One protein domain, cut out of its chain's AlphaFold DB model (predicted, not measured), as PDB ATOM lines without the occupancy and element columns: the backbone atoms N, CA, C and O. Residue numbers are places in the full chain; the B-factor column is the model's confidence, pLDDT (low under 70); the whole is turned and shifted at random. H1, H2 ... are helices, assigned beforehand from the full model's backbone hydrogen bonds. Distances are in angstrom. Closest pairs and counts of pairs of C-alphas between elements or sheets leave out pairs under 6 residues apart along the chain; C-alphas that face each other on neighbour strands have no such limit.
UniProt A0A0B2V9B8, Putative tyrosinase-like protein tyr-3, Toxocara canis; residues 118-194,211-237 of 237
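AT A GLANCE: This is residues 118 to 194 and 211 to 237 of the 237 residues of the protein "Putative tyrosinase-like protein tyr-3" of Toxocara canis (UniProt A0A0B2V9B8). H2 and H3 lie side by side as a helical hairpin, and H1 lies across the end where H2 begins and H3 ends; the rest of the printed part has no named element, its longest such stretch being residues 211 to 237. The printed part has 104 residues, 43 of them, under half, in three named helices, with no named strand: all helix. It is compact, radius of gyration of the C-alphas 14.9 A, spanning 37 by 35 by 28 A.

HOW THE PARTS SIT: H1, residues 125 to 140, and H2, residues 143 to 152, only just touch, with 3 pairs of C-alphas within 8 A, only at the corner by their tight link; the closest C-alphas, Ile 138 and Phe 144, are 5.4 A apart. H3, residues 166 to 182, touches H2 with residues 176 to 180 alone, at a shallow tilt of 9 degrees, opposite ways, a hairpin; the closest C-alphas, Leu 147 and Val 177, are 7.5 A apart. H1 with residues 131 to 138 alone touches H3, about perpendicular at 81 degrees; C-alphas 134 and 181 are closest, 5.4 A. In all three helices every O i to N i+4 pair is within hydrogen-bond range.

IN THESE COORDINATES: H1, 22.3 A long, begins at C-alpha 125 (-21.205, 9.428, -42.501); H2 measures 14.4 A; H3, 24.3 A, ends at C-alpha 182 (-9.182, 20.586, -50.179).

THE WHOLE: C-alphas 164 and 220, the farthest apart, are 41.4 A apart. The link H2 to H3 is long. Residues 195 to 210 are cut out, a gap of 16.0 A between C-alphas 194 and 211. Residues 236 to 237 have pLDDT under 70.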
ATOM      1  N   ARG A 118      -9.076  15.049 -37.402       97.44
ATOM      2  CA  ARG A 118      -9.780  14.204 -36.430       97.44
ATOM      3  C   ARG A 118      -9.510  12.730 -36.678       97.44
ATOM      4  O   ARG A 118      -9.046  12.352 -37.752       97.44
ATOM      5  N   GLU A 119      -9.796  11.922 -35.669       97.94
ATOM      6  CA  GLU A 119      -9.692  10.473 -35.767       97.94
ATOM      7  C   GLU A 119     -10.721   9.963 -36.796       97.94
ATOM      8  O   GLU A 119     -11.894  10.341 -36.757       97.94
ATOM      9  N   TYR A 120     -10.278   9.150 -37.750       98.12
ATOM     10  CA  TYR A 120     -11.051   8.765 -38.933       98.12
ATOM     11  C   TYR A 120     -12.370   8.023 -38.632       98.12
ATOM     12  O   TYR A 120     -13.380   8.256 -39.302       98.12
ATOM     13  N   ARG A 121     -12.408   7.188 -37.590       97.00
ATOM     14  CA  ARG A 121     -13.610   6.471 -37.128       97.00
ATOM     15  C   ARG A 121     -14.628   7.414 -36.484       97.00
ATOM     16  O   ARG A 121     -15.809   7.089 -36.452       97.00
ATOM     17  N   THR A 122     -14.206   8.594 -36.023       96.88
ATOM     18  CA  THR A 122     -15.102   9.610 -35.432       96.88
ATOM     19  C   THR A 122     -15.783  10.518 -36.456       96.88
ATOM     20  O   THR A 122     -16.654  11.308 -36.084       96.88
ATOM     21  N   LEU A 123     -15.407  10.434 -37.739       97.50
ATOM     22  CA  LEU A 123     -16.074  11.205 -38.788       97.50
ATOM     23  C   LEU A 123     -17.525  10.740 -38.953       97.50
ATOM     24  O   LEU A 123     -17.809   9.539 -38.936       97.50
ATOM     25  N   GLY A 124     -18.436  11.694 -39.152       96.81
ATOM     26  CA  GLY A 124     -19.822  11.386 -39.502       96.81
ATOM     27  C   GLY A 124     -19.930  10.830 -40.924       96.81
ATOM     28  O   GLY A 124     -19.062  11.078 -41.761       96.81
ATOM     29  N   ASN A 125     -21.020  10.118 -41.217       96.88
ATOM     30  CA  ASN A 125     -21.205   9.428 -42.501       96.88
ATOM     31  C   ASN A 125     -21.074  10.363 -43.712       96.88
ATOM     32  O   ASN A 125     -20.381  10.030 -44.668       96.88
ATOM     33  N   GLU A 126     -21.689  11.547 -43.660       97.50
ATOM     34  CA  GLU A 126     -21.613  12.533 -44.745       97.50
ATOM     35  C   GLU A 126     -20.182  13.046 -44.952       97.50
ATOM     36  O   GLU A 126     -19.677  13.084 -46.071       97.50
ATOM     37  N   GLU A 127     -19.491  13.409 -43.872       97.31
ATOM     38  CA  GLU A 127     -18.110  13.887 -43.942       97.31
ATOM     39  C   GLU A 127     -17.159  12.809 -44.468       97.31
ATOM     40  O   GLU A 127     -16.318  13.087 -45.323       97.31
ATOM     41  N   ARG A 128     -17.331  11.565 -44.012       97.94
ATOM     42  CA  ARG A 128     -16.579  10.410 -44.501       97.94
ATOM     43  C   ARG A 128     -16.822  10.171 -45.994       97.94
ATOM     44  O   ARG A 128     -15.862  10.020 -46.746       97.94
ATOM     45  N   GLN A 129     -18.073  10.225 -46.450       97.88
ATOM     46  CA  GLN A 129     -18.403  10.099 -47.873       97.88
ATOM     47  C   GLN A 129     -17.770  11.214 -48.713       97.88
ATOM     48  O   GLN A 129     -17.180  10.930 -49.758       97.88
ATOM     49  N   ARG A 130     -17.827  12.474 -48.256       98.25
ATOM     50  CA  ARG A 130     -17.151  13.601 -48.926       98.25
ATOM     51  C   ARG A 130     -15.641  13.397 -48.997       98.25
ATOM     52  O   ARG A 130     -15.051  13.594 -50.058       98.25
ATOM     53  N   LEU A 131     -15.028  12.921 -47.913       98.44
ATOM     54  CA  LEU A 131     -13.606  12.592 -47.876       98.44
ATOM     55  C   LEU A 131     -13.236  11.509 -48.898       98.44
ATOM     56  O   LEU A 131     -12.276  11.677 -49.652       98.44
ATOM     57  N   HIS A 132     -13.998  10.418 -48.964       98.25
ATOM     58  CA  HIS A 132     -13.733   9.331 -49.909       98.25
ATOM     59  C   HIS A 132     -13.923   9.785 -51.356       98.25
ATOM     60  O   HIS A 132     -13.090   9.486 -52.214       98.25
ATOM     61  N   MET A 133     -14.975  10.566 -51.627       98.38
ATOM     62  CA  MET A 133     -15.182  11.196 -52.930       98.38
ATOM     63  C   MET A 133     -13.997  12.083 -53.319       98.38
ATOM     64  O   MET A 133     -13.518  11.985 -54.448       98.38
ATOM     65  N   ALA A 134     -13.474  12.893 -52.392       98.62
ATOM     66  CA  ALA A 134     -12.312  13.737 -52.644       98.62
ATOM     67  C   ALA A 134     -11.056  12.914 -52.962       98.62
ATOM     68  O   ALA A 134     -10.370  13.204 -53.944       98.62
ATOM     69  N   PHE A 135     -10.783  11.847 -52.202       98.56
ATOM     70  CA  PHE A 135      -9.671  10.937 -52.489       98.56
ATOM     71  C   PHE A 135      -9.804  10.256 -53.855       98.56
ATOM     72  O   PHE A 135      -8.843  10.232 -54.629       98.56
ATOM     73  N   ARG A 136     -10.998   9.757 -54.200       97.94
ATOM     74  CA  ARG A 136     -11.264   9.194 -55.532       97.94
ATOM     75  C   ARG A 136     -11.073  10.230 -56.635       97.94
ATOM     76  O   ARG A 136     -10.468   9.907 -57.652       97.94
ATOM     77  N   ALA A 137     -11.511  11.471 -56.436       98.44
ATOM     78  CA  ALA A 137     -11.337  12.544 -57.413       98.44
ATOM     79  C   ALA A 137      -9.850  12.884 -57.644       98.44
ATOM     80  O   ALA A 137      -9.401  12.996 -58.791       98.44
ATOM     81  N   ILE A 138      -9.039  12.978 -56.581       98.12
ATOM     82  CA  ILE A 138      -7.595  13.221 -56.744       98.12
ATOM     83  C   ILE A 138      -6.859  12.006 -57.322       98.12
ATOM     84  O   ILE A 138      -5.864  12.175 -58.024       98.12
ATOM     85  N   LYS A 139      -7.356  10.785 -57.101       97.38
ATOM     86  CA  LYS A 139      -6.849   9.584 -57.774       97.38
ATOM     87  C   LYS A 139      -7.175   9.582 -59.264       97.38
ATOM     88  O   LYS A 139      -6.277   9.384 -60.075       97.38
ATOM     89  N   GLN A 140      -8.424   9.855 -59.633       96.38
ATOM     90  CA  GLN A 140      -8.881   9.891 -61.029       96.38
ATOM     91  C   GLN A 140      -8.183  10.978 -61.854       96.38
ATOM     92  O   GLN A 140      -7.865  10.758 -63.018       96.38
ATOM     93  N   SER A 141      -7.888  12.131 -61.250       96.56
ATOM     94  CA  SER A 141      -7.112  13.201 -61.900       96.56
ATOM     95  C   SER A 141      -5.604  12.915 -61.998       96.56
ATOM     96  O   SER A 141      -4.860  13.716 -62.567       96.56
ATOM     97  N   GLY A 142      -5.129  11.800 -61.428       96.12
ATOM     98  CA  GLY A 142      -3.711  11.435 -61.353       96.12
ATOM     99  C   GLY A 142      -2.912  12.237 -60.322       96.12
ATOM    100  O   GLY A 142      -1.703  12.052 -60.198       96.12
ATOM    101  N   GLU A 143      -3.548  13.130 -59.565       96.38
ATOM    102  CA  GLU A 143      -2.874  13.961 -58.570       96.38
ATOM    103  C   GLU A 143      -2.372  13.141 -57.376       96.38
ATOM    104  O   GLU A 143      -1.242  13.334 -56.926       96.38
ATOM    105  N   PHE A 144      -3.155  12.154 -56.929       96.50
ATOM    106  CA  PHE A 144      -2.712  11.185 -55.922       96.50
ATOM    107  C   PHE A 144      -1.465  10.420 -56.390       96.50
ATOM    108  O   PHE A 144      -0.528  10.229 -55.620       96.50
ATOM    109  N   ASP A 145      -1.405  10.050 -57.671       95.62
ATOM    110  CA  ASP A 145      -0.295   9.271 -58.233       95.62
ATOM    111  C   ASP A 145       0.988  10.083 -58.384       95.62
ATOM    112  O   ASP A 145       2.082   9.547 -58.196       95.62
ATOM    113  N   LYS A 146       0.881  11.392 -58.635       93.56
ATOM    114  CA  LYS A 146       2.033  12.303 -58.574       93.56
ATOM    115  C   LYS A 146       2.587  12.402 -57.154       93.56
ATOM    116  O   LYS A 146       3.804  12.376 -56.979       93.56
ATOM    117  N   LEU A 147       1.716  12.494 -56.145       94.00
ATOM    118  CA  LEU A 147       2.122  12.525 -54.735       94.00
ATOM    119  C   LEU A 147       2.753  11.188 -54.310       94.00
ATOM    120  O   LEU A 147       3.817  11.186 -53.694       94.00
ATOM    121  N   ALA A 148       2.161  10.059 -54.700       93.69
ATOM    122  CA  ALA A 148       2.727   8.733 -54.451       93.69
ATOM    123  C   ALA A 148       4.100   8.566 -55.129       93.69
ATOM    124  O   ALA A 148       5.062   8.132 -54.493       93.69
ATOM    125  N   THR A 149       4.228   9.005 -56.385       91.38
ATOM    126  CA  THR A 149       5.505   9.014 -57.110       91.38
ATOM    127  C   THR A 149       6.552   9.867 -56.386       91.38
ATOM    128  O   THR A 149       7.674   9.407 -56.182       91.38
ATOM    129  N   LEU A 150       6.192  11.073 -55.928       89.56
ATOM    130  CA  LEU A 150       7.086  11.942 -55.153       89.56
ATOM    131  C   LEU A 150       7.634  11.230 -53.907       89.56
ATOM    132  O   LEU A 150       8.836  11.288 -53.658       89.56
ATOM    133  N   TYR A 151       6.778  10.545 -53.147       89.38
ATOM    134  CA  TYR A 151       7.199   9.773 -51.976       89.38
ATOM    135  C   TYR A 151       8.162   8.637 -52.348       89.38
ATOM    136  O   TYR A 151       9.225   8.494 -51.749       89.38
ATOM    137  N   SER A 152       7.812   7.860 -53.374       86.62
ATOM    138  CA  SER A 152       8.543   6.649 -53.775       86.62
ATOM    139  C   SER A 152       9.911   6.892 -54.430       86.62
ATOM    140  O   SER A 152      10.744   5.985 -54.486       86.62
ATOM    141  N   GLN A 153      10.181   8.104 -54.924       84.50
ATOM    142  CA  GLN A 153      11.459   8.454 -55.544       84.50
ATOM    143  C   GLN A 153      12.533   8.715 -54.479       84.50
ATOM    144  O   GLN A 153      12.850   9.860 -54.160       84.50
ATOM    145  N   HIS A 154      13.139   7.644 -53.959       74.81
ATOM    146  CA  HIS A 154      14.162   7.679 -52.904       74.81
ATOM    147  C   HIS A 154      15.316   8.658 -53.176       74.81
ATOM    148  O   HIS A 154      15.774   9.334 -52.258       74.81
ATOM    149  N   SER A 155      15.756   8.792 -54.433       73.38
ATOM    150  CA  SER A 155      16.824   9.727 -54.827       73.38
ATOM    151  C   SER A 155      16.461  11.200 -54.606       73.38
ATOM    152  O   SER A 155      17.347  12.029 -54.415       73.38
ATOM    153  N   LYS A 156      15.166  11.532 -54.601       74.69
ATOM    154  CA  LYS A 156      14.640  12.883 -54.346       74.69
ATOM    155  C   LYS A 156      14.056  13.035 -52.943       74.69
ATOM    156  O   LYS A 156      14.016  14.140 -52.409       74.69
ATOM    157  N   SER A 157      13.644  11.925 -52.341       79.75
ATOM    158  CA  SER A 157      12.948  11.859 -51.057       79.75
ATOM    159  C   SER A 157      13.789  11.159 -49.989       79.75
ATOM    160  O   SER A 157      13.252  10.518 -49.096       79.75
ATOM    161  N   GLY A 158      15.118  11.303 -50.040       79.12
ATOM    162  CA  GLY A 158      16.029  10.677 -49.073       79.12
ATOM    163  C   GLY A 158      15.755  11.081 -47.617       79.12
ATOM    164  O   GLY A 158      15.974  10.293 -46.706       79.12
ATOM    165  N   GLY A 159      15.196  12.278 -47.393       84.69
ATOM    166  CA  GLY A 159      14.751  12.735 -46.072       84.69
ATOM    167  C   GLY A 159      13.455  12.087 -45.568       84.69
ATOM    168  O   GLY A 159      13.103  12.288 -44.407       84.69
ATOM    169  N   ALA A 160      12.757  11.316 -46.407       88.38
ATOM    170  CA  ALA A 160      11.526  10.630 -46.034       88.38
ATOM    171  C   ALA A 160      11.774   9.462 -45.076       88.38
ATOM    172  O   ALA A 160      10.833   9.025 -44.439       88.38
ATOM    173  N   HIS A 161      13.001   8.951 -44.928       89.88
ATOM    174  CA  HIS A 161      13.277   7.801 -44.063       89.88
ATOM    175  C   HIS A 161      14.609   7.943 -43.322       89.88
ATOM    176  O   HIS A 161      15.513   8.642 -43.770       89.88
ATOM    177  N   SER A 162      14.727   7.246 -42.189       83.69
ATOM    178  CA  SER A 162      16.007   6.921 -41.535       83.69
ATOM    179  C   SER A 162      16.941   8.106 -41.231       83.69
ATOM    180  O   SER A 162      18.161   7.955 -41.235       83.69
ATOM    181  N   GLY A 163      16.384   9.282 -40.929       83.94
ATOM    182  CA  GLY A 163      17.162  10.474 -40.597       83.94
ATOM    183  C   GLY A 163      16.347  11.560 -39.887       83.94
ATOM    184  O   GLY A 163      15.124  11.454 -39.774       83.94
ATOM    185  N   PRO A 164      17.000  12.642 -39.423       84.69
ATOM    186  CA  PRO A 164      16.349  13.711 -38.657       84.69
ATOM    187  C   PRO A 164      15.288  14.482 -39.460       84.69
ATOM    188  O   PRO A 164      14.412  15.122 -38.882       84.69
ATOM    189  N   ALA A 165      15.329  14.392 -40.794       86.88
ATOM    190  CA  ALA A 165      14.332  14.983 -41.680       86.88
ATOM    191  C   ALA A 165      13.013  14.187 -41.757       86.88
ATOM    192  O   ALA A 165      12.042  14.718 -42.291       86.88
ATOM    193  N   PHE A 166      12.940  12.973 -41.190       88.25
ATOM    194  CA  PHE A 166      11.777  12.080 -41.295       88.25
ATOM    195  C   PHE A 166      10.450  12.774 -40.947       88.25
ATOM    196  O   PHE A 166       9.514  12.785 -41.749       88.25
ATOM    197  N   LEU A 167      10.378  13.394 -39.765       92.56
ATOM    198  CA  LEU A 167       9.169  14.068 -39.281       92.56
ATOM    199  C   LEU A 167       8.818  15.342 -40.070       92.56
ATOM    200  O   LEU A 167       7.665  15.465 -40.492       92.56
ATOM    201  N   PRO A 168       9.737  16.308 -40.288       92.88
ATOM    202  CA  PRO A 168       9.400  17.500 -41.064       92.88
ATOM    203  C   PRO A 168       9.070  17.185 -42.530       92.88
ATOM    204  O   PRO A 168       8.176  17.825 -43.082       92.88
ATOM    205  N   TRP A 169       9.711  16.178 -43.136       93.12
ATOM    206  CA  TRP A 169       9.406  15.738 -44.499       93.12
ATOM    207  C   TRP A 169       7.967  15.213 -44.598       93.12
ATOM    208  O   TRP A 169       7.186  15.704 -45.412       93.12
ATOM    209  N   HIS A 170       7.564  14.304 -43.702       96.00
ATOM    210  CA  HIS A 170       6.196  13.777 -43.681       96.00
ATOM    211  C   HIS A 170       5.151  14.834 -43.321       96.00
ATOM    212  O   HIS A 170       4.052  14.825 -43.871       96.00
ATOM    213  N   ARG A 171       5.478  15.779 -42.430       95.81
ATOM    214  CA  ARG A 171       4.591  16.909 -42.121       95.81
ATOM    215  C   ARG A 171       4.283  17.725 -43.377       95.81
ATOM    216  O   ARG A 171       3.126  18.073 -43.606       95.81
ATOM    217  N   GLU A 172       5.303  18.028 -44.174       94.94
ATOM    218  CA  GLU A 172       5.139  18.757 -45.430       94.94
ATOM    219  C   GLU A 172       4.384  17.914 -46.466       94.94
ATOM    220  O   GLU A 172       3.428  18.402 -47.062       94.94
ATOM    221  N   PHE A 173       4.711  16.627 -46.597       96.06
ATOM    222  CA  PHE A 173       4.002  15.705 -47.484       96.06
ATOM    223  C   PHE A 173       2.499  15.622 -47.165       96.06
ATOM    224  O   PHE A 173       1.664  15.810 -48.050       96.06
ATOM    225  N   LEU A 174       2.132  15.444 -45.891       97.62
ATOM    226  CA  LEU A 174       0.732  15.413 -45.455       97.62
ATOM    227  C   LEU A 174       0.023  16.756 -45.675       97.62
ATOM    228  O   LEU A 174      -1.170  16.765 -45.966       97.62
ATOM    229  N   LYS A 175       0.729  17.894 -45.575       96.69
ATOM    230  CA  LYS A 175       0.184  19.206 -45.973       96.69
ATOM    231  C   LYS A 175      -0.201  19.200 -47.457       96.69
ATOM    232  O   LYS A 175      -1.263  19.707 -47.802       96.69
ATOM    233  N   ARG A 176       0.620  18.613 -48.338       97.38
ATOM    234  CA  ARG A 176       0.296  18.509 -49.775       97.38
ATOM    235  C   ARG A 176      -0.918  17.627 -50.028       97.38
ATOM    236  O   ARG A 176      -1.795  18.034 -50.782       97.38
ATOM    237  N   VAL A 177      -1.005  16.472 -49.369       98.19
ATOM    238  CA  VAL A 177      -2.179  15.588 -49.471       98.19
ATOM    239  C   VAL A 177      -3.449  16.318 -49.018       98.19
ATOM    240  O   VAL A 177      -4.454  16.295 -49.723       98.19
ATOM    241  N   GLU A 178      -3.393  17.035 -47.891       98.31
ATOM    242  CA  GLU A 178      -4.525  17.819 -47.380       98.31
ATOM    243  C   GLU A 178      -4.926  18.961 -48.326       98.31
ATOM    244  O   GLU A 178      -6.109  19.177 -48.575       98.31
ATOM    245  N   ILE A 179      -3.955  19.660 -48.924       97.62
ATOM    246  CA  ILE A 179      -4.223  20.656 -49.969       97.62
ATOM    247  C   ILE A 179      -4.899  20.002 -51.182       97.62
ATOM    248  O   ILE A 179      -5.840  20.578 -51.720       97.62
ATOM    249  N   ALA A 180      -4.462  18.814 -51.608       98.25
ATOM    250  CA  ALA A 180      -5.030  18.123 -52.765       98.25
ATOM    251  C   ALA A 180      -6.516  17.789 -52.561       98.25
ATOM    252  O   ALA A 180      -7.329  18.125 -53.421       98.25
ATOM    253  N   ILE A 181      -6.890  17.210 -51.414       98.31
ATOM    254  CA  ILE A 181      -8.304  16.932 -51.107       98.31
ATOM    255  C   ILE A 181      -9.112  18.226 -50.930       98.31
ATOM    256  O   ILE A 181     -10.248  18.302 -51.390       98.31
ATOM    257  N   ARG A 182      -8.514  19.287 -50.368       96.56
ATOM    258  CA  ARG A 182      -9.182  20.586 -50.179       96.56
ATOM    259  C   ARG A 182      -9.401  21.371 -51.465       96.56
ATOM    260  O   ARG A 182     -10.234  22.269 -51.496       96.56
ATOM    261  N   ARG A 183      -8.683  21.038 -52.540       95.81
ATOM    262  CA  ARG A 183      -8.997  21.543 -53.886       95.81
ATOM    263  C   ARG A 183     -10.267  20.928 -54.465       95.81
ATOM    264  O   ARG A 183     -10.824  21.514 -55.386       95.81
ATOM    265  N   VAL A 184     -10.699  19.777 -53.949       97.00
ATOM    266  CA  VAL A 184     -11.975  19.148 -54.308       97.00
ATOM    267  C   VAL A 184     -13.086  19.650 -53.388       97.00
ATOM    268  O   VAL A 184     -14.107  20.118 -53.880       97.00
ATOM    269  N   ASP A 185     -12.866  19.611 -52.073       96.00
ATOM    270  CA  ASP A 185     -13.788  20.152 -51.068       96.00
ATOM    271  C   ASP A 185     -13.000  20.939 -49.997       96.00
ATOM    272  O   ASP A 185     -12.341  20.332 -49.143       96.00
ATOM    273  N   PRO A 186     -13.050  22.287 -50.024       94.56
ATOM    274  CA  PRO A 186     -12.304  23.146 -49.106       94.56
ATOM    275  C   PRO A 186     -12.640  22.991 -47.619       94.56
ATOM    276  O   PRO A 186     -11.868  23.475 -46.789       94.56
ATOM    277  N   GLU A 187     -13.761  22.361 -47.260       92.75
ATOM    278  CA  GLU A 187     -14.134  22.137 -45.860       92.75
ATOM    279  C   GLU A 187     -13.420  20.930 -45.246       92.75
ATOM    280  O   GLU A 187     -13.268  20.860 -44.026       92.75
ATOM    281  N   LEU A 188     -12.935  19.998 -46.072       96.38
ATOM    282  CA  LEU A 188     -12.328  18.761 -45.593       96.38
ATOM    283  C   LEU A 188     -10.996  18.989 -44.873       96.38
ATOM    284  O   LEU A 188     -10.209  19.886 -45.184       96.38
ATOM    285  N   SER A 189     -10.700  18.091 -43.943       97.00
ATOM    286  CA  SER A 189      -9.387  17.936 -43.317       97.00
ATOM    287  C   SER A 189      -8.900  16.509 -43.507       97.00
ATOM    288  O   SER A 189      -9.715  15.590 -43.552       97.00
ATOM    289  N   LEU A 190      -7.586  16.308 -43.576       98.25
ATOM    290  CA  LEU A 190      -7.019  14.966 -43.624       98.25
ATOM    291  C   LEU A 190      -7.165  14.318 -42.235       98.25
ATOM    292  O   LEU A 190      -6.562  14.829 -41.289       98.25
ATOM    293  N   PRO A 191      -7.938  13.232 -42.056       98.19
ATOM    294  CA  PRO A 191      -8.035  12.599 -40.749       98.19
ATOM    295  C   PRO A 191      -6.735  11.874 -40.386       98.19
ATOM    296  O   PRO A 191      -5.854  11.665 -41.222       98.19
ATOM    297  N   TYR A 192      -6.630  11.471 -39.125       98.12
ATOM    298  CA  TYR A 192      -5.605  10.541 -38.670       98.12
ATOM    299  C   TYR A 192      -6.234   9.211 -38.261       98.12
ATOM    300  O   TYR A 192      -7.406   9.143 -37.893       98.12
ATOM    301  N   TRP A 193      -5.428   8.158 -38.302       97.44
ATOM    302  CA  TRP A 193      -5.764   6.860 -37.739       97.44
ATOM    303  C   TRP A 193      -4.933   6.649 -36.475       97.44
ATOM    304  O   TRP A 193      -3.702   6.675 -36.527       97.44
ATOM    305  N   ASP A 194      -5.607   6.474 -35.339       96.75
ATOM    306  CA  ASP A 194      -4.950   6.063 -34.099       96.75
ATOM    307  C   ASP A 194      -4.814   4.536 -34.049       96.75
ATOM    308  O   ASP A 194      -5.715   3.831 -33.589       96.75
ATOM    309  N   THR A 211     -13.008  -2.478 -43.097       95.06
ATOM    310  CA  THR A 211     -14.375  -2.710 -43.583       95.06
ATOM    311  C   THR A 211     -14.666  -1.858 -44.811       95.06
ATOM    312  O   THR A 211     -14.009  -0.840 -45.045       95.06
ATOM    313  N   ASP A 212     -15.691  -2.234 -45.581       94.69
ATOM    314  CA  ASP A 212     -16.120  -1.494 -46.778       94.69
ATOM    315  C   ASP A 212     -16.572  -0.056 -46.480       94.69
ATOM    316  O   ASP A 212     -16.568   0.783 -47.381       94.69
ATOM    317  N   GLU A 213     -16.936   0.243 -45.226       94.25
ATOM    318  CA  GLU A 213     -17.275   1.598 -44.786       94.25
ATOM    319  C   GLU A 213     -16.042   2.512 -44.699       94.25
ATOM    320  O   GLU A 213     -16.163   3.716 -44.932       94.25
ATOM    321  N   LEU A 214     -14.869   1.963 -44.362       96.25
ATOM    322  CA  LEU A 214     -13.627   2.711 -44.150       96.25
ATOM    323  C   LEU A 214     -12.618   2.448 -45.281       96.25
ATOM    324  O   LEU A 214     -12.823   2.908 -46.404       96.25
ATOM    325  N   MET A 215     -11.517   1.743 -45.007       95.50
ATOM    326  CA  MET A 215     -10.421   1.566 -45.969       95.50
ATOM    327  C   MET A 215     -10.634   0.398 -46.941       95.50
ATOM    328  O   MET A 215      -9.844   0.245 -47.875       95.50
ATOM    329  N   GLY A 216     -11.702  -0.380 -46.756       95.69
ATOM    330  CA  GLY A 216     -12.051  -1.533 -47.578       95.69
ATOM    331  C   GLY A 216     -11.761  -2.865 -46.892       95.69
ATOM    332  O   GLY A 216     -10.764  -3.004 -46.182       95.69
ATOM    333  N   SER A 217     -12.629  -3.850 -47.129       94.88
ATOM    334  CA  SER A 217     -12.377  -5.248 -46.765       94.88
ATOM    335  C   SER A 217     -11.590  -5.982 -47.856       94.88
ATOM    336  O   SER A 217     -11.389  -5.465 -48.957       94.88
ATOM    337  N   THR A 218     -11.126  -7.196 -47.566       92.50
ATOM    338  CA  THR A 218     -10.431  -8.051 -48.539       92.50
ATOM    339  C   THR A 218     -11.320  -9.233 -48.907       92.50
ATOM    340  O   THR A 218     -11.799  -9.942 -48.028       92.50
ATOM    341  N   ASN A 219     -11.548  -9.452 -50.204       90.75
ATOM    342  CA  ASN A 219     -12.303 -10.615 -50.677       90.75
ATOM    343  C   ASN A 219     -11.443 -11.895 -50.710       90.75
ATOM    344  O   ASN A 219     -10.229 -11.851 -50.520       90.75
ATOM    345  N   GLU A 220     -12.057 -13.037 -51.031       91.62
ATOM    346  CA  GLU A 220     -11.382 -14.347 -51.121       91.62
ATOM    347  C   GLU A 220     -10.191 -14.370 -52.098       91.62
ATOM    348  O   GLU A 220      -9.251 -15.141 -51.924       91.62
ATOM    349  N   ASN A 221     -10.189 -13.482 -53.098       91.12
ATOM    350  CA  ASN A 221      -9.115 -13.346 -54.083       91.12
ATOM    351  C   ASN A 221      -8.005 -12.375 -53.636       91.12
ATOM    352  O   ASN A 221      -7.151 -12.009 -54.445       91.12
ATOM    353  N   GLY A 222      -8.027 -11.891 -52.390       87.31
ATOM    354  CA  GLY A 222      -7.044 -10.932 -51.879       87.31
ATOM    355  C   GLY A 222      -7.210  -9.510 -52.428       87.31
ATOM    356  O   GLY A 222      -6.272  -8.718 -52.377       87.31
ATOM    357  N   THR A 223      -8.371  -9.174 -53.000       90.31
ATOM    358  CA  THR A 223      -8.639  -7.858 -53.598       90.31
ATOM    359  C   THR A 223      -9.455  -6.972 -52.659       90.31
ATOM    360  O   THR A 223     -10.478  -7.404 -52.124       90.31
ATOM    361  N   VAL A 224      -9.036  -5.710 -52.533       93.31
ATOM    362  CA  VAL A 224      -9.712  -4.678 -51.732       93.31
ATOM    363  C   VAL A 224     -11.105  -4.360 -52.291       93.31
ATOM    364  O   VAL A 224     -11.256  -4.125 -53.492       93.31
ATOM    365  N   GLN A 225     -12.104  -4.331 -51.411       94.75
ATOM    366  CA  GLN A 225     -13.485  -3.912 -51.663       94.75
ATOM    367  C   GLN A 225     -13.747  -2.485 -51.150       94.75
ATOM    368  O   GLN A 225     -12.887  -1.857 -50.537       94.75
ATOM    369  N   GLY A 226     -14.930  -1.944 -51.441       94.38
ATOM    370  CA  GLY A 226     -15.328  -0.599 -51.018       94.38
ATOM    371  C   GLY A 226     -14.773   0.532 -51.893       94.38
ATOM    372  O   GLY A 226     -14.412   0.349 -53.063       94.38
ATOM    373  N   ASP A 227     -14.723   1.730 -51.316       94.81
ATOM    374  CA  ASP A 227     -14.490   2.997 -52.024       94.81
ATOM    375  C   ASP A 227     -13.093   3.150 -52.649       94.81
ATOM    376  O   ASP A 227     -12.896   3.963 -53.559       94.81
ATOM    377  N   PHE A 228     -12.126   2.361 -52.181       94.50
ATOM    378  CA  PHE A 228     -10.744   2.360 -52.666       94.50
ATOM    379  C   PHE A 228     -10.395   1.108 -53.486       94.50
ATOM    380  O   PHE A 228      -9.233   0.883 -53.831       94.50
ATOM    381  N   SER A 229     -11.400   0.309 -53.851       93.12
ATOM    382  CA  SER A 229     -11.227  -0.847 -54.733       93.12
ATOM    383  C   SER A 229     -10.664  -0.450 -56.105       93.12
ATOM    384  O   SER A 229     -10.891   0.649 -56.617       93.12
ATOM    385  N   ASN A 230      -9.920  -1.365 -56.735       90.50
ATOM    386  CA  ASN A 230      -9.353  -1.207 -58.084       90.50
ATOM    387  C   ASN A 230      -8.342  -0.053 -58.264       90.50
ATOM    388  O   ASN A 230      -8.000   0.303 -59.398       90.50
ATOM    389  N   TRP A 231      -7.818   0.528 -57.181       92.50
ATOM    390  CA  TRP A 231      -6.746   1.518 -57.270       92.50
ATOM    391  C   TRP A 231      -5.447   0.857 -57.740       92.50
ATOM    392  O   TRP A 231      -4.827   0.071 -57.029       92.50
ATOM    393  N   LYS A 232      -5.002   1.201 -58.951       90.81
ATOM    394  CA  LYS A 232      -3.708   0.749 -59.478       90.81
ATOM    395  C   LYS A 232      -2.578   1.561 -58.857       90.81
ATOM    396  O   LYS A 232      -2.638   2.789 -58.866       90.81
ATOM    397  N   VAL A 233      -1.546   0.894 -58.358       88.44
ATOM    398  CA  VAL A 233      -0.337   1.564 -57.863       88.44
ATOM    399  C   VAL A 233       0.442   2.125 -59.062       88.44
ATOM    400  O   VAL A 233       0.615   1.402 -60.048       88.44
ATOM    401  N   PRO A 234       0.889   3.395 -59.031       84.75
ATOM    402  CA  PRO A 234       1.714   3.942 -60.103       84.75
ATOM    403  C   PRO A 234       3.038   3.173 -60.203       84.75
ATOM    404  O   PRO A 234       3.658   2.854 -59.192       84.75
ATOM    405  N   GLN A 235       3.478   2.877 -61.428       75.56
ATOM    406  CA  GLN A 235       4.789   2.277 -61.656       75.56
ATOM    407  C   GLN A 235       5.865   3.335 -61.432       75.56
ATOM    408  O   GLN A 235       5.907   4.355 -62.121       75.56
ATOM    409  N   VAL A 236       6.725   3.088 -60.453       64.50
ATOM    410  CA  VAL A 236       7.876   3.935 -60.156       64.50
ATOM    411  C   VAL A 236       9.060   3.303 -60.879       64.50
ATOM    412  O   VAL A 236       9.499   2.223 -60.489       64.50
ATOM    413  N   LEU A 237       9.491   3.922 -61.979       52.91
ATOM    414  CA  LEU A 237      10.721   3.563 -62.691       52.91
ATOM    415  C   LEU A 237      11.949   4.136 -61.975       52.91
ATOM    416  O   LEU A 237      11.849   5.284 -61.474       52.91
TER     417      LEU A 237